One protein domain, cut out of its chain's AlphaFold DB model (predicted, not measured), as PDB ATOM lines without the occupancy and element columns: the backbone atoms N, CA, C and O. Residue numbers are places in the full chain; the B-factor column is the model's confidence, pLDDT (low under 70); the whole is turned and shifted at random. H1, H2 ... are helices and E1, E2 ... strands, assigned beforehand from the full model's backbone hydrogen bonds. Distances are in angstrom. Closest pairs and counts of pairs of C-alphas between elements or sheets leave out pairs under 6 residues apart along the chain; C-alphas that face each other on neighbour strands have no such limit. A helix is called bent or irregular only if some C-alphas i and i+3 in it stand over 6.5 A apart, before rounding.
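Overview. This is residues 2 to 111 and 125 to 188 of the 630 residues of the protein "Protein SMG8" of Danaus plexippus plexippus (UniProt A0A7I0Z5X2). A long helix, H2, packs on a tiny two-stranded ribbon, E1 beside E2; away from this unit H1 and H5 cross at a steep angle, H6 follows H5, and an arm sticks out with residues 98 to 103, of which 102 and 103 belong to H3, and with residues 106 to 111 of H3. H4 reaches E2 near Phe 127, and long links tie the loosely joined parts. The printed part has 174 residues with six named helices and two named strands, in the order H1 E1 H2 E2 H3 H4 H5 H6; the sheet, E1 next to E2, is parallel and the class is mostly helix. The whole is loose, with a radius of gyration of the C-alphas of 20.2 A and spans of 62 by 42 by 40 A.

Arrangement. Look first at E1, residues 34 to 36, and E2, residues 89 to 91, parallel at 12 degrees; N 36 and O 90 are within hydrogen-bond range at 2.9 A, as are N 90 and O 34 at 2.9 A. With H2, residues 47 to 67, they make a strand-helix-strand unit, two parallel neighbour strands with a helix between them in the chain, and its crossover is right-handed. The closest C-alphas of H2 and E2 are those of Glu 54 and Val 89, 5.8 A apart; H2 and E1 are near each other, with 5 pairs of C-alphas within 10 A. The closest C-alphas of E2 and H4, residues 127 to 140, are those of Tyr 90 and Phe 127, 7.0 A apart; H4 and H2 are apart. Farther out, H1, residues 2 to 17, touches H5, residues 162 to 178, with its residues 10 to 17 alone; the closest C-alphas, of Leu 14 and Ala 168, are 6.5 A apart, at a steep tilt of 53 degrees, opposite ways. H5 and H6, residues 180 to 187, meet only through their link. H3, residues 102 to 111, touches no helix. In H2, H3 and H6 every O i to N i+4 pair is within hydrogen-bond range; in H1 10 of 12 are, in H4 9 of 10 and in H5 12 of 13.

Along the chain. Find C-alpha 47 at (292.067, 147.671, 106.682); from there H2 runs 30.2 A to C-alpha 67 at (262.807, 154.978, 108.533). H5 is 24.9 A long, H1 21.9 A and H4 20.1 A. H1 is irregular, with C-alphas 5 and 8 7.3 A apart, and has a kink of 37 degrees near residue 9.

Size, cuts and confidence. The C-alphas farthest apart are those of Gln 16 and Val 110, at 62.4 A. Residues 112 to 124 are not printed, and C-alphas 111 and 125 are 24.5 A apart. The links H1 to E1, H2 to E2 and H4 to H5 are long. The model's pLDDT is under 70 at 16 residues of the printed part, among them 94 to 100.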
ATOM      1  N   ILE A   2     260.833 169.683 119.374       76.81
ATOM      2  CA  ILE A   2     261.247 170.839 120.194       76.81
ATOM      3  C   ILE A   2     261.884 171.962 119.364       76.81
ATOM      4  O   ILE A   2     261.474 173.110 119.463       76.81
ATOM      5  N   ARG A   3     262.806 171.639 118.440       78.62
ATOM      6  CA  ARG A   3     263.384 172.656 117.538       78.62
ATOM      7  C   ARG A   3     262.310 173.451 116.795       78.62
ATOM      8  O   ARG A   3     262.434 174.659 116.693       78.62
ATOM      9  N   THR A   4     261.303 172.786 116.233       78.94
ATOM     10  CA  THR A   4     260.262 173.453 115.433       78.94
ATOM     11  C   THR A   4     259.384 174.367 116.278       78.94
ATOM     12  O   THR A   4     259.011 175.432 115.807       78.94
ATOM     13  N   GLU A   5     259.107 173.979 117.520       79.31
ATOM     14  CA  GLU A   5     258.307 174.755 118.472       79.31
ATOM     15  C   GLU A   5     259.050 176.011 118.952       79.31
ATOM     16  O   GLU A   5     258.480 177.091 119.064       79.31
ATOM     17  N   VAL A   6     260.363 175.886 119.138       79.94
ATOM     18  CA  VAL A   6     261.212 176.939 119.700       79.94
ATOM     19  C   VAL A   6     261.863 177.820 118.624       79.94
ATOM     20  O   VAL A   6     262.316 178.929 118.907       79.94
ATOM     21  N   SER A   7     261.902 177.370 117.365       80.50
ATOM     22  CA  SER A   7     262.656 178.029 116.289       80.50
ATOM     23  C   SER A   7     262.308 179.507 116.132       80.50
ATOM     24  O   SER A   7     263.210 180.313 115.947       80.50
ATOM     25  N   ALA A   8     261.025 179.871 116.211       82.81
ATOM     26  CA  ALA A   8     260.589 181.258 116.060       82.81
ATOM     27  C   ALA A   8     261.081 182.149 117.212       82.81
ATOM     28  O   ALA A   8     261.540 183.266 116.976       82.81
ATOM     29  N   GLN A   9     261.048 181.631 118.444       83.50
ATOM     30  CA  GLN A   9     261.545 182.330 119.631       83.50
ATOM     31  C   GLN A   9     263.061 182.535 119.552       83.50
ATOM     32  O   GLN A   9     263.540 183.644 119.772       83.50
ATOM     33  N   ILE A  10     263.809 181.496 119.162       84.50
ATOM     34  CA  ILE A  10     265.262 181.582 118.961       84.50
ATOM     35  C   ILE A  10     265.607 182.597 117.871       84.50
ATOM     36  O   ILE A  10     266.465 183.450 118.090       84.50
ATOM     37  N   THR A  11     264.939 182.532 116.717       84.75
ATOM     38  CA  THR A  11     265.167 183.480 115.620       84.75
ATOM     39  C   THR A  11     264.886 184.909 116.088       84.75
ATOM     40  O   THR A  11     265.733 185.781 115.911       84.75
ATOM     41  N   SER A  12     263.769 185.152 116.780       85.38
ATOM     42  CA  SER A  12     263.448 186.471 117.342       85.38
ATOM     43  C   SER A  12     264.500 186.956 118.346       85.38
ATOM     44  O   SER A  12     264.926 188.106 118.279       85.38
ATOM     45  N   ALA A  13     264.952 186.093 119.258       84.12
ATOM     46  CA  ALA A  13     265.957 186.442 120.261       84.12
ATOM     47  C   ALA A  13     267.306 186.806 119.623       84.12
ATOM     48  O   ALA A  13     267.959 187.761 120.052       84.12
ATOM     49  N   LEU A  14     267.700 186.074 118.575       83.56
ATOM     50  CA  LEU A  14     268.888 186.379 117.783       83.56
ATOM     51  C   LEU A  14     268.742 187.731 117.083       83.56
ATOM     52  O   LEU A  14     269.616 188.570 117.259       83.56
ATOM     53  N   HIS A  15     267.621 187.986 116.401       82.00
ATOM     54  CA  HIS A  15     267.357 189.260 115.722       82.00
ATOM     55  C   HIS A  15     267.337 190.476 116.664       82.00
ATOM     56  O   HIS A  15     267.788 191.551 116.280       82.00
ATOM     57  N   GLN A  16     266.816 190.325 117.883       77.69
ATOM     58  CA  GLN A  16     266.729 191.414 118.864       77.69
ATOM     59  C   GLN A  16     268.073 191.728 119.530       77.69
ATOM     60  O   GLN A  16     268.355 192.881 119.843       77.69
ATOM     61  N   SER A  17     268.891 190.702 119.779       70.44
ATOM     62  CA  SER A  17     270.134 190.833 120.553       70.44
ATOM     63  C   SER A  17     271.386 190.958 119.682       70.44
ATOM     64  O   SER A  17     272.449 191.328 120.182       70.44
ATOM     65  N   TRP A  18     271.297 190.606 118.396       67.50
ATOM     66  CA  TRP A  18     272.427 190.583 117.475       67.50
ATOM     67  C   TRP A  18     271.977 190.876 116.034       67.50
ATOM     68  O   TRP A  18     271.151 190.171 115.465       67.50
ATOM     69  N   ALA A  19     272.551 191.905 115.404       55.12
ATOM     70  CA  ALA A  19     272.117 192.392 114.089       55.12
ATOM     71  C   ALA A  19     272.409 191.439 112.904       55.12
ATOM     72  O   ALA A  19     271.928 191.682 111.797       55.12
ATOM     73  N   ALA A  20     273.177 190.356 113.102       58.19
ATOM     74  CA  ALA A  20     273.368 189.325 112.077       58.19
ATOM     75  C   ALA A  20     272.218 188.303 112.138       58.19
ATOM     76  O   ALA A  20     272.176 187.420 112.995       58.19
ATOM     77  N   ALA A  21     271.265 188.480 111.230       58.12
ATOM     78  CA  ALA A  21     269.998 187.772 111.127       58.12
ATOM     79  C   ALA A  21     270.135 186.320 110.621       58.12
ATOM     80  O   ALA A  21     269.960 186.061 109.433       58.12
ATOM     81  N   TRP A  22     270.384 185.351 111.509       75.00
ATOM     82  CA  TRP A  22     270.248 183.933 111.145       75.00
ATOM     83  C   TRP A  22     268.769 183.578 110.965       75.00
ATOM     84  O   TRP A  22     268.068 183.254 111.927       75.00
ATOM     85  N   GLN A  23     268.294 183.607 109.720       69.25
ATOM     86  CA  GLN A  23     266.866 183.503 109.382       69.25
ATOM     87  C   GLN A  23     266.203 182.208 109.880       69.25
ATOM     88  O   GLN A  23     265.009 182.174 110.177       69.25
ATOM     89  N   HIS A  24     266.980 181.133 110.019       76.56
ATOM     90  CA  HIS A  24     266.483 179.810 110.406       76.56
ATOM     91  C   HIS A  24     266.861 179.392 111.835       76.56
ATOM     92  O   HIS A  24     266.761 178.206 112.169       76.56
ATOM     93  N   GLY A  25     267.353 180.326 112.660       79.25
ATOM     94  CA  GLY A  25     267.821 180.043 114.024       79.25
ATOM     95  C   GLY A  25     269.056 179.130 114.086       79.25
ATOM     96  O   GLY A  25     269.410 178.633 115.152       79.25
ATOM     97  N   ARG A  26     269.694 178.874 112.935       84.75
ATOM     98  CA  ARG A  26     270.930 178.100 112.754       84.75
ATOM     99  C   ARG A  26     271.632 178.535 111.465       84.75
ATOM    100  O   ARG A  26     270.965 179.004 110.549       84.75
ATOM    101  N   LEU A  27     272.936 178.281 111.389       86.81
ATOM    102  CA  LEU A  27     273.826 178.669 110.282       86.81
ATOM    103  C   LEU A  27     273.689 177.807 109.021       86.81
ATOM    104  O   LEU A  27     273.872 178.271 107.903       86.81
ATOM    105  N   CYS A  28     273.392 176.526 109.206       89.12
ATOM    106  CA  CYS A  28     273.232 175.545 108.139       89.12
ATOM    107  C   CYS A  28     272.471 174.331 108.687       89.12
ATOM    108  O   CYS A  28     272.177 174.255 109.887       89.12
ATOM    109  N   CYS A  29     272.152 173.362 107.828       90.62
ATOM    110  CA  CYS A  29     271.852 172.023 108.320       90.62
ATOM    111  C   CYS A  29     273.174 171.303 108.641       90.62
ATOM    112  O   CYS A  29     273.952 171.066 107.720       90.62
ATOM    113  N   PRO A  30     273.465 170.976 109.914       92.38
ATOM    114  CA  PRO A  30     274.736 170.357 110.270       92.38
ATOM    115  C   PRO A  30     274.821 168.925 109.735       92.38
ATOM    116  O   PRO A  30     273.831 168.191 109.761       92.38
ATOM    117  N   ARG A  31     276.018 168.509 109.315       93.44
ATOM    118  CA  ARG A  31     276.328 167.109 108.999       93.44
ATOM    119  C   ARG A  31     276.580 166.323 110.279       93.44
ATOM    120  O   ARG A  31     277.339 166.766 111.140       93.44
ATOM    121  N   LEU A  32     275.948 165.158 110.400       95.25
ATOM    122  CA  LEU A  32     276.196 164.235 111.503       95.25
ATOM    123  C   LEU A  32     277.203 163.169 111.061       95.25
ATOM    124  O   LEU A  32     276.903 162.367 110.181       95.25
ATOM    125  N   LEU A  33     278.382 163.172 111.683       95.62
ATOM    126  CA  LEU A  33     279.452 162.203 111.440       95.62
ATOM    127  C   LEU A  33     279.564 161.249 112.634       95.62
ATOM    128  O   LEU A  33     279.423 161.674 113.783       95.62
ATOM    129  N   PHE A  34     279.852 159.977 112.376       95.56
ATOM    130  CA  PHE A  34     279.962 158.949 113.409       95.56
ATOM    131  C   PHE A  34     281.404 158.479 113.540       95.56
ATOM    132  O   PHE A  34     282.004 157.982 112.591       95.56
ATOM    133  N   HIS A  35     281.948 158.595 114.750       93.00
ATOM    134  CA  HIS A  35     283.272 158.081 115.077       93.00
ATOM    135  C   HIS A  35     283.167 156.927 116.070       93.00
ATOM    136  O   HIS A  35     282.804 157.117 117.232       93.00
ATOM    137  N   PHE A  36     283.535 155.731 115.626       91.56
ATOM    138  CA  PHE A  36     283.673 154.572 116.495       91.56
ATOM    139  C   PHE A  36     285.124 154.461 116.953       91.56
ATOM    140  O   PHE A  36     286.034 154.184 116.171       91.56
ATOM    141  N   LYS A  37     285.342 154.660 118.256       84.69
ATOM    142  CA  LYS A  37     286.685 154.716 118.855       84.69
ATOM    143  C   LYS A  37     287.476 153.411 118.762       84.69
ATOM    144  O   LYS A  37     288.686 153.439 118.957       84.69
ATOM    145  N   ARG A  38     286.813 152.275 118.534       82.56
ATOM    146  CA  ARG A  38     287.446 150.959 118.600       82.56
ATOM    147  C   ARG A  38     286.871 150.015 117.556       82.56
ATOM    148  O   ARG A  38     285.703 149.642 117.638       82.56
ATOM    149  N   ALA A  39     287.715 149.584 116.626       85.62
ATOM    150  CA  ALA A  39     287.386 148.520 115.692       85.62
ATOM    151  C   ALA A  39     287.265 147.155 116.407       85.62
ATOM    152  O   ALA A  39     287.998 146.891 117.381       85.62
ATOM    153  N   PRO A  40     286.392 146.257 115.911       86.75
ATOM    154  CA  PRO A  40     286.372 144.859 116.328       86.75
ATOM    155  C   PRO A  40     287.763 144.235 116.204       86.75
ATOM    156  O   PRO A  40     288.435 144.420 115.193       86.75
ATOM    157  N   THR A  41     288.190 143.485 117.222       80.62
ATOM    158  CA  THR A  41     289.527 142.871 117.309       80.62
ATOM    159  C   THR A  41     290.007 142.184 116.018       80.62
ATOM    160  O   THR A  41     291.129 142.485 115.614       80.62
ATOM    161  N   PRO A  42     289.209 141.339 115.326       80.88
ATOM    162  CA  PRO A  42     289.677 140.667 114.108       80.88
ATOM    163  C   PRO A  42     289.906 141.617 112.923       80.88
ATOM    164  O   PRO A  42     290.661 141.284 112.020       80.88
ATOM    165  N   LEU A  43     289.286 142.800 112.927       81.69
ATOM    166  CA  LEU A  43     289.356 143.769 111.829       81.69
ATOM    167  C   LEU A  43     290.397 144.871 112.062       81.69
ATOM    168  O   LEU A  43     290.579 145.730 111.208       81.69
ATOM    169  N   ARG A  44     291.100 144.874 113.204       77.81
ATOM    170  CA  ARG A  44     292.150 145.876 113.484       77.81
ATOM    171  C   ARG A  44     293.362 145.733 112.571       77.81
ATOM    172  O   ARG A  44     293.979 146.733 112.235       77.81
ATOM    173  N   ALA A  45     293.674 144.499 112.185       76.75
ATOM    174  CA  ALA A  45     294.770 144.167 111.279       76.75
ATOM    175  C   ALA A  45     294.321 144.028 109.809       76.75
ATOM    176  O   ALA A  45     295.156 143.758 108.953       76.75
ATOM    177  N   ASP A  46     293.025 144.211 109.511       84.19
ATOM    178  CA  ASP A  46     292.449 144.118 108.162       84.19
ATOM    179  C   ASP A  46     291.804 145.461 107.753       84.19
ATOM    180  O   ASP A  46     290.609 145.684 107.987       84.19
ATOM    181  N   PRO A  47     292.574 146.373 107.125       83.19
ATOM    182  CA  PRO A  47     292.067 147.671 106.682       83.19
ATOM    183  C   PRO A  47     290.901 147.573 105.687       83.19
ATOM    184  O   PRO A  47     289.984 148.393 105.733       83.19
ATOM    185  N   ALA A  48     290.900 146.564 104.810       86.62
ATOM    186  CA  ALA A  48     289.858 146.379 103.803       86.62
ATOM    187  C   ALA A  48     288.558 145.849 104.425       86.62
ATOM    188  O   ALA A  48     287.460 146.302 104.087       86.62
ATOM    189  N   GLY A  49     288.658 144.912 105.370       88.31
ATOM    190  CA  GLY A  49     287.530 144.458 106.182       88.31
ATOM    191  C   GLY A  49     286.912 145.583 107.005       88.31
ATOM    192  O   GLY A  49     285.688 145.702 107.063       88.31
ATOM    193  N   LEU A  50     287.743 146.458 107.572       88.94
ATOM    194  CA  LEU A  50     287.275 147.614 108.325       88.94
ATOM    195  C   LEU A  50     286.555 148.635 107.438       88.94
ATOM    196  O   LEU A  50     285.504 149.134 107.828       88.94
ATOM    197  N   LYS A  51     287.045 148.865 106.214       90.12
ATOM    198  CA  LYS A  51     286.374 149.735 105.242       90.12
ATOM    199  C   LYS A  51     285.008 149.195 104.805       90.12
ATOM    200  O   LYS A  51     284.039 149.944 104.716       90.12
ATOM    201  N   ARG A  52     284.894 147.878 104.595       93.06
ATOM    202  CA  ARG A  52     283.595 147.227 104.335       93.06
ATOM    203  C   ARG A  52     282.628 147.384 105.508       93.06
ATOM    204  O   ARG A  52     281.436 147.576 105.283       93.06
ATOM    205  N   LEU A  53     283.130 147.309 106.741       93.38
ATOM    206  CA  LEU A  53     282.317 147.539 107.933       93.38
ATOM    207  C   LEU A  53     281.829 148.990 108.012       93.38
ATOM    208  O   LEU A  53     280.673 149.198 108.358       93.38
ATOM    209  N   GLU A  54     282.666 149.973 107.674       93.56
ATOM    210  CA  GLU A  54     282.250 151.381 107.612       93.56
ATOM    211  C   GLU A  54     281.070 151.571 106.663       93.56
ATOM    212  O   GLU A  54     280.038 152.058 107.109       93.56
ATOM    213  N   HIS A  55     281.164 151.082 105.421       94.75
ATOM    214  CA  HIS A  55     280.055 151.170 104.460       94.75
ATOM    215  C   HIS A  55     278.795 150.445 104.958       94.75
ATOM    216  O   HIS A  55     277.690 150.972 104.873       94.75
ATOM    217  N   ALA A  56     278.946 149.258 105.554       95.94
ATOM    218  CA  ALA A  56     277.806 148.530 106.110       95.94
ATOM    219  C   ALA A  56     277.130 149.292 107.267       95.94
ATOM    220  O   ALA A  56     275.909 149.240 107.420       95.94
ATOM    221  N   VAL A  57     277.908 149.992 108.098       95.69
ATOM    222  CA  VAL A  57     277.390 150.831 109.187       95.69
ATOM    223  C   VAL A  57     276.760 152.113 108.639       95.69
ATOM    224  O   VAL A  57     275.713 152.517 109.144       95.69
ATOM    225  N   GLU A  58     277.332 152.720 107.598       95.88
ATOM    226  CA  GLU A  58     276.737 153.851 106.876       95.88
ATOM    227  C   GLU A  58     275.338 153.494 106.365       95.88
ATOM    228  O   GLU A  58     274.370 154.180 106.702       95.88
ATOM    229  N   ASP A  59     275.202 152.365 105.665       95.50
ATOM    230  CA  ASP A  59     273.920 151.879 105.152       95.50
ATOM    231  C   ASP A  59     272.894 151.659 106.275       95.50
ATOM    232  O   ASP A  59     271.734 152.080 106.175       95.50
ATOM    233  N   GLN A  60     273.313 151.035 107.383       96.88
ATOM    234  CA  GLN A  60     272.444 150.801 108.541       96.88
ATOM    235  C   GLN A  60     271.979 152.110 109.181       96.88
ATOM    236  O   GLN A  60     270.784 152.282 109.443       96.88
ATOM    237  N   ILE A  61     272.902 153.040 109.428       96.38
ATOM    238  CA  ILE A  61     272.596 154.343 110.020       96.38
ATOM    239  C   ILE A  61     271.654 155.119 109.102       96.38
ATOM    240  O   ILE A  61     270.620 155.610 109.564       96.38
ATOM    241  N   TYR A  62     271.955 155.179 107.804       93.88
ATOM    242  CA  TYR A  62     271.104 155.835 106.818       93.88
ATOM    243  C   TYR A  62     269.682 155.261 106.847       93.88
ATOM    244  O   TYR A  62     268.710 156.013 106.974       93.88
ATOM    245  N   PHE A  63     269.543 153.932 106.818       95.19
ATOM    246  CA  PHE A  63     268.241 153.267 106.849       95.19
ATOM    247  C   PHE A  63     267.461 153.565 108.136       95.19
ATOM    248  O   PHE A  63     266.276 153.910 108.074       95.19
ATOM    249  N   ILE A  64     268.109 153.481 109.303       96.12
ATOM    250  CA  ILE A  64     267.488 153.766 110.605       96.12
ATOM    251  C   ILE A  64     266.993 155.214 110.655       96.12
ATOM    252  O   ILE A  64     265.832 155.469 110.997       96.12
ATOM    253  N   LEU A  65     267.843 156.171 110.279       94.31
ATOM    254  CA  LEU A  65     267.518 157.597 110.292       94.31
ATOM    255  C   LEU A  65     266.410 157.942 109.294       94.31
ATOM    256  O   LEU A  65     265.550 158.785 109.571       94.31
ATOM    257  N   ARG A  66     266.392 157.274 108.139       91.19
ATOM    258  CA  ARG A  66     265.373 157.477 107.113       91.19
ATOM    259  C   ARG A  66     264.027 156.890 107.524       91.19
ATOM    260  O   ARG A  66     263.004 157.563 107.406       91.19
ATOM    261  N   LYS A  67     264.019 155.665 108.058       94.62
ATOM    262  CA  LYS A  67     262.807 154.978 108.533       94.62
ATOM    263  C   LYS A  67     262.173 155.696 109.727       94.62
ATOM    264  O   LYS A  67     260.951 155.809 109.787       94.62
ATOM    265  N   SER A  68     262.993 156.240 110.628       92.38
ATOM    266  CA  SER A  68     262.550 157.078 111.755       92.38
ATOM    267  C   SER A  68     262.158 158.510 111.355       92.38
ATOM    268  O   SER A  68     261.713 159.277 112.207       92.38
ATOM    269  N   ARG A  69     262.276 158.873 110.067       90.31
ATOM    270  CA  ARG A  69     261.976 160.210 109.519       90.31
ATOM    271  C   ARG A  69     262.798 161.340 110.159       90.31
ATOM    272  O   ARG A  69     262.366 162.491 110.151       90.31
ATOM    273  N   LEU A  70     263.982 161.030 110.691       89.50
ATOM    274  CA  LEU A  70     264.912 162.028 111.228       89.50
ATOM    275  C   LEU A  70     265.622 162.794 110.102       89.50
ATOM    276  O   LEU A  70     265.790 164.015 110.187       89.50
ATOM    277  N   ILE A  71     265.953 162.100 109.009       91.62
ATOM    278  CA  ILE A  71     266.477 162.695 107.772       91.62
ATOM    279  C   ILE A  71     265.423 162.657 106.660       91.62
ATOM    280  O   ILE A  71     264.701 161.673 106.487       91.62
ATOM    281  N   THR A  72     265.331 163.738 105.888       89.38
ATOM    282  CA  THR A  72     264.381 163.890 104.773       89.38
ATOM    283  C   THR A  72     265.115 164.246 103.480       89.38
ATOM    284  O   THR A  72     266.331 164.378 103.476       89.38
ATOM    285  N   ASN A  73     264.396 164.362 102.355       89.56
ATOM    286  CA  ASN A  73     265.017 164.719 101.069       89.56
ATOM    287  C   ASN A  73     265.528 166.163 101.011       89.56
ATOM    288  O   ASN A  73     266.339 166.474 100.148       89.56
ATOM    289  N   VAL A  74     265.016 167.023 101.896       89.88
ATOM    290  CA  VAL A  74     265.397 168.432 101.988       89.88
ATOM    291  C   VAL A  74     266.092 168.636 103.328       89.88
ATOM    292  O   VAL A  74     265.435 168.686 104.372       89.88
ATOM    293  N   CYS A  75     267.418 168.751 103.314       86.94
ATOM    294  CA  CYS A  75     268.237 168.780 104.525       86.94
ATOM    295  C   CYS A  75     267.858 169.956 105.445       86.94
ATOM    296  O   CYS A  75     267.768 169.794 106.663       86.94
ATOM    297  N   ALA A  76     267.493 171.111 104.881       83.81
ATOM    298  CA  ALA A  76     267.050 172.299 105.612       83.81
ATOM    299  C   ALA A  76     265.842 172.061 106.549       83.81
ATOM    300  O   ALA A  76     265.688 172.766 107.552       83.81
ATOM    301  N   LYS A  77     265.006 171.051 106.272       83.81
ATOM    302  CA  LYS A  77     263.837 170.698 107.098       83.81
ATOM    303  C   LYS A  77     264.158 169.696 108.213       83.81
ATOM    304  O   LYS A  77     263.391 169.578 109.164       83.81
ATOM    305  N   SER A  78     265.298 169.015 108.134       87.81
ATOM    306  CA  SER A  78     265.772 168.048 109.131       87.81
ATOM    307  C   SER A  78     266.669 168.703 110.186       87.81
ATOM    308  O   SER A  78     267.170 169.816 109.995       87.81
ATOM    309  N   LEU A  79     266.848 168.037 111.336       88.25
ATOM    310  CA  LEU A  79     267.738 168.497 112.416       88.25
ATOM    311  C   LEU A  79     269.204 168.518 111.983       88.25
ATOM    312  O   LEU A  79     269.912 169.474 112.282       88.25
ATOM    313  N   PHE A  80     269.600 167.494 111.241       92.56
ATOM    314  CA  PHE A  80     270.918 167.299 110.662       92.56
ATOM    315  C   PHE A  80     270.766 166.589 109.311       92.56
ATOM    316  O   PHE A  80     269.678 166.101 108.975       92.56
ATOM    317  N   ALA A  81     271.854 166.540 108.557       92.25
ATOM    318  CA  ALA A  81     271.969 165.832 107.295       92.25
ATOM    319  C   ALA A  81     273.034 164.734 107.376       92.25
ATOM    320  O   ALA A  81     273.895 164.749 108.260       92.25
ATOM    321  N   ILE A  82     272.953 163.788 106.443       93.25
ATOM    322  CA  ILE A  82     273.987 162.786 106.191       93.25
ATOM    323  C   ILE A  82     274.572 163.100 104.806       93.25
ATOM    324  O   ILE A  82     273.773 163.328 103.890       93.25
ATOM    325  N   PRO A  83     275.909 163.155 104.653       91.25
ATOM    326  CA  PRO A  83     276.555 163.371 103.361       91.25
ATOM    327  C   PRO A  83     276.100 162.349 102.317       91.25
ATOM    328  O   PRO A  83     275.863 161.187 102.639       91.25
ATOM    329  N   LYS A  84     275.942 162.793 101.067       82.38
ATOM    330  CA  LYS A  84     275.425 161.941  99.979       82.38
ATOM    331  C   LYS A  84     276.520 161.176  99.238       82.38
ATOM    332  O   LYS A  84     276.273 160.053  98.818       82.38
ATOM    333  N   ASN A  85     277.694 161.789  99.071       85.38
ATOM    334  CA  ASN A  85     278.801 161.245  98.276       85.38
ATOM    335  C   ASN A  85     280.103 161.131  99.082       85.38
ATOM    336  O   ASN A  85     281.116 160.678  98.556       85.38
ATOM    337  N   GLU A  86     280.090 161.578 100.335       90.62
ATOM    338  CA  GLU A  86     281.234 161.556 101.230       90.62
ATOM    339  C   GLU A  86     281.024 160.533 102.343       90.62
ATOM    340  O   GLU A  86     279.909 160.316 102.816       90.62
ATOM    341  N   GLU A  87     282.125 159.942 102.785       91.56
ATOM    342  CA  GLU A  87     282.154 159.044 103.935       91.56
ATOM    343  C   GLU A  87     281.682 159.796 105.180       91.56
ATOM    344  O   GLU A  87     282.060 160.945 105.389       91.56
ATOM    345  N   PHE A  88     280.873 159.171 106.028       94.69
ATOM    346  CA  PHE A  88     280.378 159.794 107.259       94.69
ATOM    347  C   PHE A  88     280.522 158.909 108.496       94.69
ATOM    348  O   PHE A  88     280.208 159.351 109.609       94.69
ATOM    349  N   VAL A  89     281.040 157.691 108.334       95.38
ATOM    350  CA  VAL A  89     281.431 156.810 109.435       95.38
ATOM    351  C   VAL A  89     282.934 156.566 109.386       95.38
ATOM    352  O   VAL A  89     283.465 156.115 108.379       95.38
ATOM    353  N   TYR A  90     283.605 156.793 110.515       92.81
ATOM    354  CA  TYR A  90     285.005 156.424 110.702       92.81
ATOM    355  C   TYR A  90     285.163 155.481 111.898       92.81
ATOM    356  O   TYR A  90     284.691 155.771 113.003       92.81
ATOM    357  N   ILE A  91     285.863 154.364 111.709       91.19
ATOM    358  CA  ILE A  91     286.171 153.391 112.764       91.19
ATOM    359  C   ILE A  91     287.683 153.347 113.003       91.19
ATOM    360  O   ILE A  91     288.451 152.906 112.144       91.19
ATOM    361  N   SER A  92     288.128 153.750 114.195       87.06
ATOM    362  CA  SER A  92     289.547 153.712 114.573       87.06
ATOM    363  C   SER A  92     290.061 152.273 114.700       87.06
ATOM    364  O   SER A  92     289.539 151.489 115.494       87.06
ATOM    365  N   ALA A  93     291.110 151.941 113.939       77.44
ATOM    366  CA  ALA A  93     291.800 150.647 114.016       77.44
ATOM    367  C   ALA A  93     292.719 150.542 115.247       77.44
ATOM    368  O   ALA A  93     292.832 149.475 115.851       77.44
ATOM    369  N   GLU A  94     293.317 151.664 115.650       68.81
ATOM    370  CA  GLU A  94     294.244 151.758 116.775       68.81
ATOM    371  C   GLU A  94     293.614 152.489 117.966       68.81
ATOM    372  O   GLU A  94     292.880 153.471 117.812       68.81
ATOM    373  N   GLU A  95     293.933 152.024 119.174       61.34
ATOM    374  CA  GLU A  95     293.759 152.817 120.389       61.34
ATOM    375  C   GLU A  95     294.860 153.878 120.391       61.34
ATOM    376  O   GLU A  95     296.021 153.568 120.648       61.34
ATOM    377  N   VAL A  96     294.509 155.133 120.102       56.97
ATOM    378  CA  VAL A  96     295.402 156.258 120.394       56.97
ATOM    379  C   VAL A  96     295.462 156.371 121.915       56.97
ATOM    380  O   VAL A  96     294.643 157.053 122.534       56.97
ATOM    381  N   GLY A  97     296.375 155.618 122.529       55.59
ATOM    382  CA  GLY A  97     296.699 155.762 123.938       55.59
ATOM    383  C   GLY A  97     297.070 157.219 124.188       55.59
ATOM    384  O   GLY A  97     297.842 157.819 123.440       55.59
ATOM    385  N   SER A  98     296.482 157.824 125.218       54.28
ATOM    386  CA  SER A  98     296.995 159.102 125.709       54.28
ATOM    387  C   SER A  98     298.471 158.903 126.055       54.28
ATOM    388  O   SER A  98     298.819 157.851 126.582       54.28
ATOM    389  N   ALA A  99     299.337 159.899 125.856       54.66
ATOM    390  CA  ALA A  99     300.738 159.830 126.302       54.66
ATOM    391  C   ALA A  99     300.896 159.545 127.820       54.66
ATOM    392  O   ALA A  99     302.000 159.321 128.303       54.66
ATOM    393  N   ARG A 100     299.788 159.560 128.579       54.66
ATOM    394  CA  ARG A 100     299.685 159.174 129.992       54.66
ATOM    395  C   ARG A 100     299.310 157.705 130.234       54.66
ATOM    396  O   ARG A 100     299.228 157.297 131.388       54.66
ATOM    397  N   ASP A 101     299.050 156.921 129.193       70.69
ATOM    398  CA  ASP A 101     298.710 155.505 129.311       70.69
ATOM    399  C   ASP A 101     299.994 154.682 129.468       70.69
ATOM    400  O   ASP A 101     300.750 154.480 128.514       70.69
ATOM    401  N   THR A 102     300.256 154.205 130.684       72.25
ATOM    402  CA  THR A 102     301.439 153.401 131.027       72.25
ATOM    403  C   THR A 102     301.573 152.149 130.164       72.25
ATOM    404  O   THR A 102     302.689 151.700 129.914       72.25
ATOM    405  N   SER A 103     300.467 151.615 129.638       69.69
ATOM    406  CA  SER A 103     300.488 150.457 128.743       69.69
ATOM    407  C   SER A 103     301.136 150.770 127.388       69.69
ATOM    408  O   SER A 103     301.844 149.926 126.837       69.69
ATOM    409  N   SER A 104     300.965 151.995 126.880       69.31
ATOM    410  CA  SER A 104     301.608 152.465 125.648       69.31
ATOM    411  C   SER A 104     303.118 152.642 125.829       69.31
ATOM    412  O   SER A 104     303.892 152.224 124.969       69.31
ATOM    413  N   LEU A 105     303.543 153.148 126.994       74.75
ATOM    414  CA  LEU A 105     304.954 153.285 127.364       74.75
ATOM    415  C   LEU A 105     305.624 151.915 127.525       74.75
ATOM    416  O   LEU A 105     306.706 151.698 126.986       74.75
ATOM    417  N   LEU A 106     304.965 150.971 128.206       77.75
ATOM    418  CA  LEU A 106     305.467 149.604 128.381       77.75
ATOM    419  C   LEU A 106     305.574 148.858 127.046       77.75
ATOM    420  O   LEU A 106     306.587 148.211 126.796       77.75
ATOM    421  N   ARG A 107     304.576 148.980 126.159       74.12
ATOM    422  CA  ARG A 107     304.648 148.410 124.801       74.12
ATOM    423  C   ARG A 107     305.775 149.033 123.982       74.12
ATOM    424  O   ARG A 107     306.504 148.296 123.325       74.12
ATOM    425  N   GLY A 108     305.955 150.352 124.063       74.56
ATOM    426  CA  GLY A 108     307.064 151.049 123.411       74.56
ATOM    427  C   GLY A 108     308.429 150.567 123.910       74.56
ATOM    428  O   GLY A 108     309.324 150.322 123.108       74.56
ATOM    429  N   LEU A 109     308.574 150.345 125.219       79.94
ATOM    430  CA  LEU A 109     309.810 149.842 125.826       79.94
ATOM    431  C   LEU A 109     310.111 148.401 125.385       79.94
ATOM    432  O   LEU A 109     311.227 148.114 124.958       79.94
ATOM    433  N   VAL A 110     309.100 147.525 125.375       79.94
ATOM    434  CA  VAL A 110     309.213 146.156 124.835       79.94
ATOM    435  C   VAL A 110     309.608 146.174 123.354       79.94
ATOM    436  O   VAL A 110     310.472 145.400 122.942       79.94
ATOM    437  N   GLN A 111     309.028 147.073 122.556       77.00
ATOM    438  CA  GLN A 111     309.336 147.198 121.132       77.00
ATOM    439  C   GLN A 111     310.777 147.678 120.890       77.00
ATOM    440  O   GLN A 111     311.472 147.092 120.061       77.00
ATOM    441  N   PRO A 125     293.585 156.468 105.469       80.31
ATOM    442  CA  PRO A 125     293.348 157.828 105.918       80.31
ATOM    443  C   PRO A 125     293.136 157.908 107.431       80.31
ATOM    444  O   PRO A 125     292.333 157.175 108.006       80.31
ATOM    445  N   SER A 126     293.848 158.824 108.080       85.62
ATOM    446  CA  SER A 126     293.656 159.089 109.506       85.62
ATOM    447  C   SER A 126     292.294 159.735 109.781       85.62
ATOM    448  O   SER A 126     291.706 160.376 108.909       85.62
ATOM    449  N   PHE A 127     291.834 159.684 111.035       88.00
ATOM    450  CA  PHE A 127     290.640 160.426 111.465       88.00
ATOM    451  C   PHE A 127     290.731 161.924 111.133       88.00
ATOM    452  O   PHE A 127     289.740 162.547 110.756       88.00
ATOM    453  N   ARG A 128     291.938 162.507 111.225       89.75
ATOM    454  CA  ARG A 128     292.177 163.898 110.826       89.75
ATOM    455  C   ARG A 128     291.875 164.099 109.346       89.75
ATOM    456  O   ARG A 128     291.229 165.080 109.017       89.75
ATOM    457  N   HIS A 129     292.326 163.193 108.478       91.00
ATOM    458  CA  HIS A 129     292.049 163.270 107.043       91.00
ATOM    459  C   HIS A 129     290.546 163.163 106.757       91.00
ATOM    460  O   HIS A 129     290.005 164.002 106.042       91.00
ATOM    461  N   PHE A 130     289.871 162.189 107.377       91.50
ATOM    462  CA  PHE A 130     288.416 162.030 107.309       91.50
ATOM    463  C   PHE A 130     287.683 163.334 107.675       91.50
ATOM    464  O   PHE A 130     286.910 163.866 106.882       91.50
ATOM    465  N   LEU A 131     287.993 163.920 108.837       93.44
ATOM    466  CA  LEU A 131     287.355 165.160 109.285       93.44
ATOM    467  C   LEU A 131     287.717 166.363 108.400       93.44
ATOM    468  O   LEU A 131     286.864 167.206 108.119       93.44
ATOM    469  N   GLN A 132     288.972 166.448 107.952       94.38
ATOM    470  CA  GLN A 132     289.462 167.559 107.140       94.38
ATOM    471  C   GLN A 132     288.713 167.668 105.808       94.38
ATOM    472  O   GLN A 132     288.466 168.787 105.366       94.38
ATOM    473  N   GLY A 133     288.293 166.549 105.206       92.31
ATOM    474  CA  GLY A 133     287.469 166.558 103.993       92.31
ATOM    475  C   GLY A 133     286.172 167.352 104.173       92.31
ATOM    476  O   GLY A 133     285.876 168.255 103.389       92.31
ATOM    477  N   HIS A 134     285.444 167.108 105.267       93.56
ATOM    478  CA  HIS A 134     284.216 167.851 105.563       93.56
ATOM    479  C   HIS A 134     284.477 169.309 105.951       93.56
ATOM    480  O   HIS A 134     283.675 170.176 105.608       93.56
ATOM    481  N   LEU A 135     285.582 169.596 106.652       94.00
ATOM    482  CA  LEU A 135     285.962 170.969 106.995       94.00
ATOM    483  C   LEU A 135     286.304 171.782 105.746       94.00
ATOM    484  O   LEU A 135     285.838 172.908 105.611       94.00
ATOM    485  N   ASN A 136     287.073 171.207 104.821       94.44
ATOM    486  CA  ASN A 136     287.420 171.858 103.561       94.44
ATOM    487  C   ASN A 136     286.161 172.210 102.765       94.44
ATOM    488  O   ASN A 136     286.054 173.328 102.270       94.44
ATOM    489  N   LEU A 137     285.181 171.301 102.713       92.06
ATOM    490  CA  LEU A 137     283.905 171.584 102.062       92.06
ATOM    491  C   LEU A 137     283.126 172.698 102.777       92.06
ATOM    492  O   LEU A 137     282.603 173.593 102.124       92.06
ATOM    493  N   ALA A 138     283.099 172.690 104.114       91.38
ATOM    494  CA  ALA A 138     282.440 173.725 104.910       91.38
ATOM    495  C   ALA A 138     283.043 175.126 104.690       91.38
ATOM    496  O   ALA A 138     282.309 176.108 104.651       91.38
ATOM    497  N   PHE A 139     284.370 175.226 104.564       91.25
ATOM    498  CA  PHE A 139     285.067 176.492 104.305       91.25
ATOM    499  C   PHE A 139     285.051 176.912 102.828       91.25
ATOM    500  O   PHE A 139     285.299 178.083 102.545       91.25
ATOM    501  N   GLY A 140     284.786 175.979 101.910       90.56
ATOM    502  CA  GLY A 140     284.719 176.221 100.469       90.56
ATOM    503  C   GLY A 140     283.298 176.485  99.975       90.56
ATOM    504  O   GLY A 140     282.896 177.633  99.808       90.56
ATOM    505  N   GLU A 141     282.554 175.412  99.710       86.44
ATOM    506  CA  GLU A 141     281.262 175.446  99.001       86.44
ATOM    507  C   GLU A 141     280.043 175.412  99.942       86.44
ATOM    508  O   GLU A 141     278.929 175.742  99.537       86.44
ATOM    509  N   GLY A 142     280.238 175.037 101.208       88.06
ATOM    510  CA  GLY A 142     279.151 174.787 102.153       88.06
ATOM    511  C   GLY A 142     278.523 173.398 101.981       88.06
ATOM    512  O   GLY A 142     279.027 172.542 101.259       88.06
ATOM    513  N   PHE A 143     277.431 173.128 102.700       90.19
ATOM    514  CA  PHE A 143     276.789 171.807 102.702       90.19
ATOM    515  C   PHE A 143     275.505 171.786 101.865       90.19
ATOM    516  O   PHE A 143     274.531 172.452 102.218       90.19
ATOM    517  N   ASP A 144     275.475 170.944 100.824       88.06
ATOM    518  CA  ASP A 144     274.274 170.634 100.037       88.06
ATOM    519  C   ASP A 144     273.992 169.123  99.966       88.06
ATOM    520  O   ASP A 144     274.271 168.412  98.991       88.06
ATOM    521  N   ASP A 145     273.392 168.645 101.052       91.00
ATOM    522  CA  ASP A 145     273.029 167.243 101.263       91.00
ATOM    523  C   ASP A 145     271.573 166.938 100.866       91.00
ATOM    524  O   ASP A 145     270.947 166.015 101.394       91.00
ATOM    525  N   ASN A 146     270.985 167.732  99.965       90.31
ATOM    526  CA  ASN A 146     269.676 167.411  99.407       90.31
ATOM    527  C   ASN A 146     269.759 166.170  98.501       90.31
ATOM    528  O   ASN A 146     270.731 165.968  97.769       90.31
ATOM    529  N   VAL A 147     268.715 165.333  98.528       87.69
ATOM    530  CA  VAL A 147     268.683 164.050  97.800       87.69
ATOM    531  C   VAL A 147     267.398 163.863  96.985       87.69
ATOM    532  O   VAL A 147     266.348 164.457  97.260       87.69
ATOM    533  N   GLY A 148     267.461 163.004  95.964       87.31
ATOM    534  CA  GLY A 148     266.353 162.743  95.042       87.31
ATOM    535  C   GLY A 148     266.046 163.953  94.157       87.31
ATOM    536  O   GLY A 148     266.953 164.613  93.661       87.31
ATOM    537  N   LYS A 149     264.760 164.290  93.990       86.94
ATOM    538  CA  LYS A 149     264.318 165.410  93.134       86.94
ATOM    539  C   LYS A 149     264.794 166.806  93.572       86.94
ATOM    540  O   LYS A 149     264.601 167.760  92.833       86.94
ATOM    541  N   TYR A 150     265.370 166.925  94.769       86.12
ATOM    542  CA  TYR A 150     265.895 168.177  95.321       86.12
ATOM    543  C   TYR A 150     267.429 168.243  95.287       86.12
ATOM    544  O   TYR A 150     268.002 169.195  95.788       86.12
ATOM    545  N   ALA A 151     268.114 167.261  94.694       82.88
ATOM    546  CA  ALA A 151     269.580 167.216  94.691       82.88
ATOM    547  C   ALA A 151     270.255 168.406  93.980       82.88
ATOM    548  O   ALA A 151     271.438 168.635  94.203       82.88
ATOM    549  N   MET A 152     269.510 169.135  93.138       80.44
ATOM    550  CA  MET A 152     269.971 170.325  92.407       80.44
ATOM    551  C   MET A 152     269.558 171.647  93.074       80.44
ATOM    552  O   MET A 152     269.843 172.713  92.538       80.44
ATOM    553  N   SER A 153     268.829 171.603  94.197       83.12
ATOM    554  CA  SER A 153     268.465 172.814  94.938       83.12
ATOM    555  C   SER A 153     269.504 173.107  96.005       83.12
ATOM    556  O   SER A 153     269.766 172.240  96.833       83.12
ATOM    557  N   THR A 154     270.002 174.338  96.040       81.25
ATOM    558  CA  THR A 154     270.994 174.767  97.023       81.25
ATOM    559  C   THR A 154     270.390 174.854  98.427       81.25
ATOM    560  O   THR A 154     269.265 175.324  98.627       81.25
ATOM    561  N   SER A 155     271.138 174.383  99.427       83.75
ATOM    562  CA  SER A 155     270.825 174.616 100.840       83.75
ATOM    563  C   SER A 155     271.510 175.890 101.330       83.75
ATOM    564  O   SER A 155     272.575 176.264 100.848       83.75
ATOM    565  N   TYR A 156     270.918 176.548 102.326       86.62
ATOM    566  CA  TYR A 156     271.566 177.679 102.980       86.62
ATOM    567  C   TYR A 156     272.756 177.199 103.822       86.62
ATOM    568  O   TYR A 156     272.680 176.178 104.523       86.62
ATOM    569  N   PHE A 157     273.844 177.958 103.759       88.94
ATOM    570  CA  PHE A 157     275.040 177.749 104.556       88.94
ATOM    571  C   PHE A 157     275.698 179.100 104.830       88.94
ATOM    572  O   PHE A 157     276.072 179.817 103.906       88.94
ATOM    573  N   GLU A 158     275.838 179.444 106.105       87.38
ATOM    574  CA  GLU A 158     276.483 180.677 106.546       87.38
ATOM    575  C   GLU A 158     277.756 180.349 107.332       87.38
ATOM    576  O   GLU A 158     277.714 179.609 108.317       87.38
ATOM    577  N   LEU A 159     278.891 180.924 106.920       87.56
ATOM    578  CA  LEU A 159     280.163 180.801 107.630       87.56
ATOM    579  C   LEU A 159     280.341 181.998 108.586       87.56
ATOM    580  O   LEU A 159     280.616 183.109 108.127       87.56
ATOM    581  N   PRO A 160     280.177 181.828 109.912       87.25
ATOM    582  CA  PRO A 160     280.251 182.947 110.842       87.25
ATOM    583  C   PRO A 160     281.701 183.335 111.153       87.25
ATOM    584  O   PRO A 160     282.588 182.489 111.261       87.25
ATOM    585  N   SER A 161     281.927 184.617 111.448       88.38
ATOM    586  CA  SER A 161     283.142 185.031 112.153       88.38
ATOM    587  C   SER A 161     283.107 184.560 113.614       88.38
ATOM    588  O   SER A 161     282.041 184.409 114.218       88.38
ATOM    589  N   ALA A 162     284.279 184.380 114.230       88.12
ATOM    590  CA  ALA A 162     284.379 183.968 115.633       88.12
ATOM    591  C   ALA A 162     283.689 184.940 116.613       88.12
ATOM    592  O   ALA A 162     283.170 184.513 117.648       88.12
ATOM    593  N   SER A 163     283.668 186.242 116.308       86.69
ATOM    594  CA  SER A 163     282.961 187.246 117.113       86.69
ATOM    595  C   SER A 163     281.443 187.121 116.972       86.69
ATOM    596  O   SER A 163     280.744 187.112 117.986       86.69
ATOM    597  N   CYS A 164     280.948 186.939 115.743       85.38
ATOM    598  CA  CYS A 164     279.530 186.727 115.448       85.38
ATOM    599  C   CYS A 164     278.998 185.449 116.110       85.38
ATOM    600  O   CYS A 164     278.009 185.492 116.843       85.38
ATOM    601  N   TRP A 165     279.715 184.332 115.952       86.75
ATOM    602  CA  TRP A 165     279.351 183.059 116.576       86.75
ATOM    603  C   TRP A 165     279.287 183.165 118.104       86.75
ATOM    604  O   TRP A 165     278.335 182.691 118.719       86.75
ATOM    605  N   ARG A 166     280.259 183.844 118.730       87.88
ATOM    606  CA  ARG A 166     280.294 184.033 120.190       87.88
ATOM    607  C   ARG A 166     279.126 184.878 120.697       87.88
ATOM    608  O   ARG A 166     278.585 184.575 121.758       87.88
ATOM    609  N   GLY A 167     278.752 185.929 119.966       85.69
ATOM    610  CA  GLY A 167     277.584 186.754 120.281       85.69
ATOM    611  C   GLY A 167     276.301 185.925 120.277       85.69
ATOM    612  O   GLY A 167     275.609 185.848 121.292       85.69
ATOM    613  N   ALA A 168     276.055 185.210 119.179       85.25
ATOM    614  CA  ALA A 168     274.892 184.340 119.033       85.25
ATOM    615  C   ALA A 168     274.866 183.188 120.056       85.25
ATOM    616  O   ALA A 168     273.826 182.920 120.655       85.25
ATOM    617  N   ALA A 169     276.006 182.546 120.334       87.88
ATOM    618  CA  ALA A 169     276.100 181.456 121.307       87.88
ATOM    619  C   ALA A 169     275.683 181.888 122.725       87.88
ATOM    620  O   ALA A 169     275.014 181.128 123.423       87.88
ATOM    621  N   ARG A 170     276.012 183.120 123.146       87.81
ATOM    622  CA  ARG A 170     275.586 183.658 124.454       87.81
ATOM    623  C   ARG A 170     274.073 183.841 124.544       87.81
ATOM    624  O   ARG A 170     273.489 183.556 125.587       87.81
ATOM    625  N   VAL A 171     273.451 184.310 123.463       85.88
ATOM    626  CA  VAL A 171     271.993 184.475 123.375       85.88
ATOM    627  C   VAL A 171     271.315 183.106 123.428       85.88
ATOM    628  O   VAL A 171     270.432 182.889 124.256       85.88
ATOM    629  N   LEU A 172     271.789 182.159 122.614       84.94
ATOM    630  CA  LEU A 172     271.261 180.797 122.553       84.94
ATOM    631  C   LEU A 172     271.388 180.049 123.884       84.94
ATOM    632  O   LEU A 172     270.433 179.410 124.313       84.94
ATOM    633  N   HIS A 173     272.531 180.154 124.566       85.69
ATOM    634  CA  HIS A 173     272.753 179.490 125.852       85.69
ATOM    635  C   HIS A 173     271.691 179.876 126.891       85.69
ATOM    636  O   HIS A 173     271.127 179.008 127.549       85.69
ATOM    637  N   ARG A 174     271.364 181.173 126.998       82.69
ATOM    638  CA  ARG A 174     270.323 181.658 127.922       82.69
ATOM    639  C   ARG A 174     268.941 181.098 127.583       82.69
ATOM    640  O   ARG A 174     268.214 180.713 128.490       82.69
ATOM    641  N   GLN A 175     268.605 181.029 126.295       80.19
ATOM    642  CA  GLN A 175     267.320 180.498 125.833       80.19
ATOM    643  C   GLN A 175     267.179 178.999 126.137       80.19
ATOM    644  O   GLN A 175     266.145 178.568 126.639       80.19
ATOM    645  N   TYR A 176     268.229 178.201 125.916       77.25
ATOM    646  CA  TYR A 176     268.182 176.764 126.202       77.25
ATOM    647  C   TYR A 176     268.065 176.448 127.696       77.25
ATOM    648  O   TYR A 176     267.348 175.517 128.061       77.25
ATOM    649  N   SER A 177     268.696 177.237 128.572       76.19
ATOM    650  CA  SER A 177     268.549 177.075 130.026       76.19
ATOM    651  C   SER A 177     267.104 177.266 130.508       76.19
ATOM    652  O   SER A 177     266.699 176.637 131.481       76.19
ATOM    653  N   GLN A 178     266.305 178.086 129.819       74.19
ATOM    654  CA  GLN A 178     264.918 178.385 130.198       74.19
ATOM    655  C   GLN A 178     263.909 177.308 129.757       74.19
ATOM    656  O   GLN A 178     262.778 177.306 130.230       74.19
ATOM    657  N   GLN A 179     264.298 176.370 128.886       69.56
ATOM    658  CA  GLN A 179     263.387 175.389 128.271       69.56
ATOM    659  C   GLN A 179     263.497 173.965 128.835       69.56
ATOM    660  O   GLN A 179     262.936 173.018 128.280       69.56
ATOM    661  N   SER A 180     264.211 173.806 129.948       67.75
ATOM    662  CA  SER A 180     264.503 172.510 130.575       67.75
ATOM    663  C   SER A 180     263.242 171.697 130.931       67.75
ATOM    664  O   SER A 180     263.221 170.477 130.781       67.75
ATOM    665  N   THR A 181     262.153 172.359 131.328       70.00
ATOM    666  CA  THR A 181     260.908 171.704 131.772       70.00
ATOM    667  C   THR A 181     260.151 171.013 130.635       70.00
ATOM    668  O   THR A 181     259.757 169.858 130.769       70.00
ATOM    669  N   VAL A 182     260.022 171.664 129.475       72.88
ATOM    670  CA  VAL A 182     259.337 171.101 128.294       72.88
ATOM    671  C   VAL A 182     260.089 169.880 127.748       72.88
ATOM    672  O   VAL A 182     259.484 168.891 127.330       72.88
ATOM    673  N   LEU A 183     261.424 169.930 127.784       72.31
ATOM    674  CA  LEU A 183     262.298 168.808 127.430       72.31
ATOM    675  C   LEU A 183     262.101 167.621 128.376       72.31
ATOM    676  O   LEU A 183     262.005 166.481 127.916       72.31
ATOM    677  N   PHE A 184     262.021 167.890 129.679       73.69
ATOM    678  CA  PHE A 184     261.783 166.866 130.687       73.69
ATOM    679  C   PHE A 184     260.443 166.158 130.455       73.69
ATOM    680  O   PHE A 184     260.418 164.933 130.364       73.69
ATOM    681  N   ASP A 185     259.354 166.895 130.233       72.38
ATOM    682  CA  ASP A 185     258.020 166.313 130.019       72.38
ATOM    683  C   ASP A 185     257.919 165.446 128.751       72.38
ATOM    684  O   ASP A 185     257.160 164.467 128.699       72.38
ATOM    685  N   ALA A 186     258.694 165.781 127.715       75.62
ATOM    686  CA  ALA A 186     258.762 165.009 126.479       75.62
ATOM    687  C   ALA A 186     259.582 163.714 126.622       75.62
ATOM    688  O   ALA A 186     259.279 162.725 125.952       75.62
ATOM    689  N   LEU A 187     260.610 163.710 127.476       83.31
ATOM    690  CA  LEU A 187     261.543 162.588 127.630       83.31
ATOM    691  C   LEU A 187     261.178 161.655 128.798       83.31
ATOM    692  O   LEU A 187     261.421 160.450 128.706       83.31
ATOM    693  N   ALA A 188     260.537 162.170 129.849       85.94
ATOM    694  CA  ALA A 188     260.168 161.448 131.071       85.94
ATOM    695  C   ALA A 188     258.905 160.578 130.894       85.94
ATOM    696  O   ALA A 188     257.911 160.672 131.623       85.94
TER     697      ALA A 188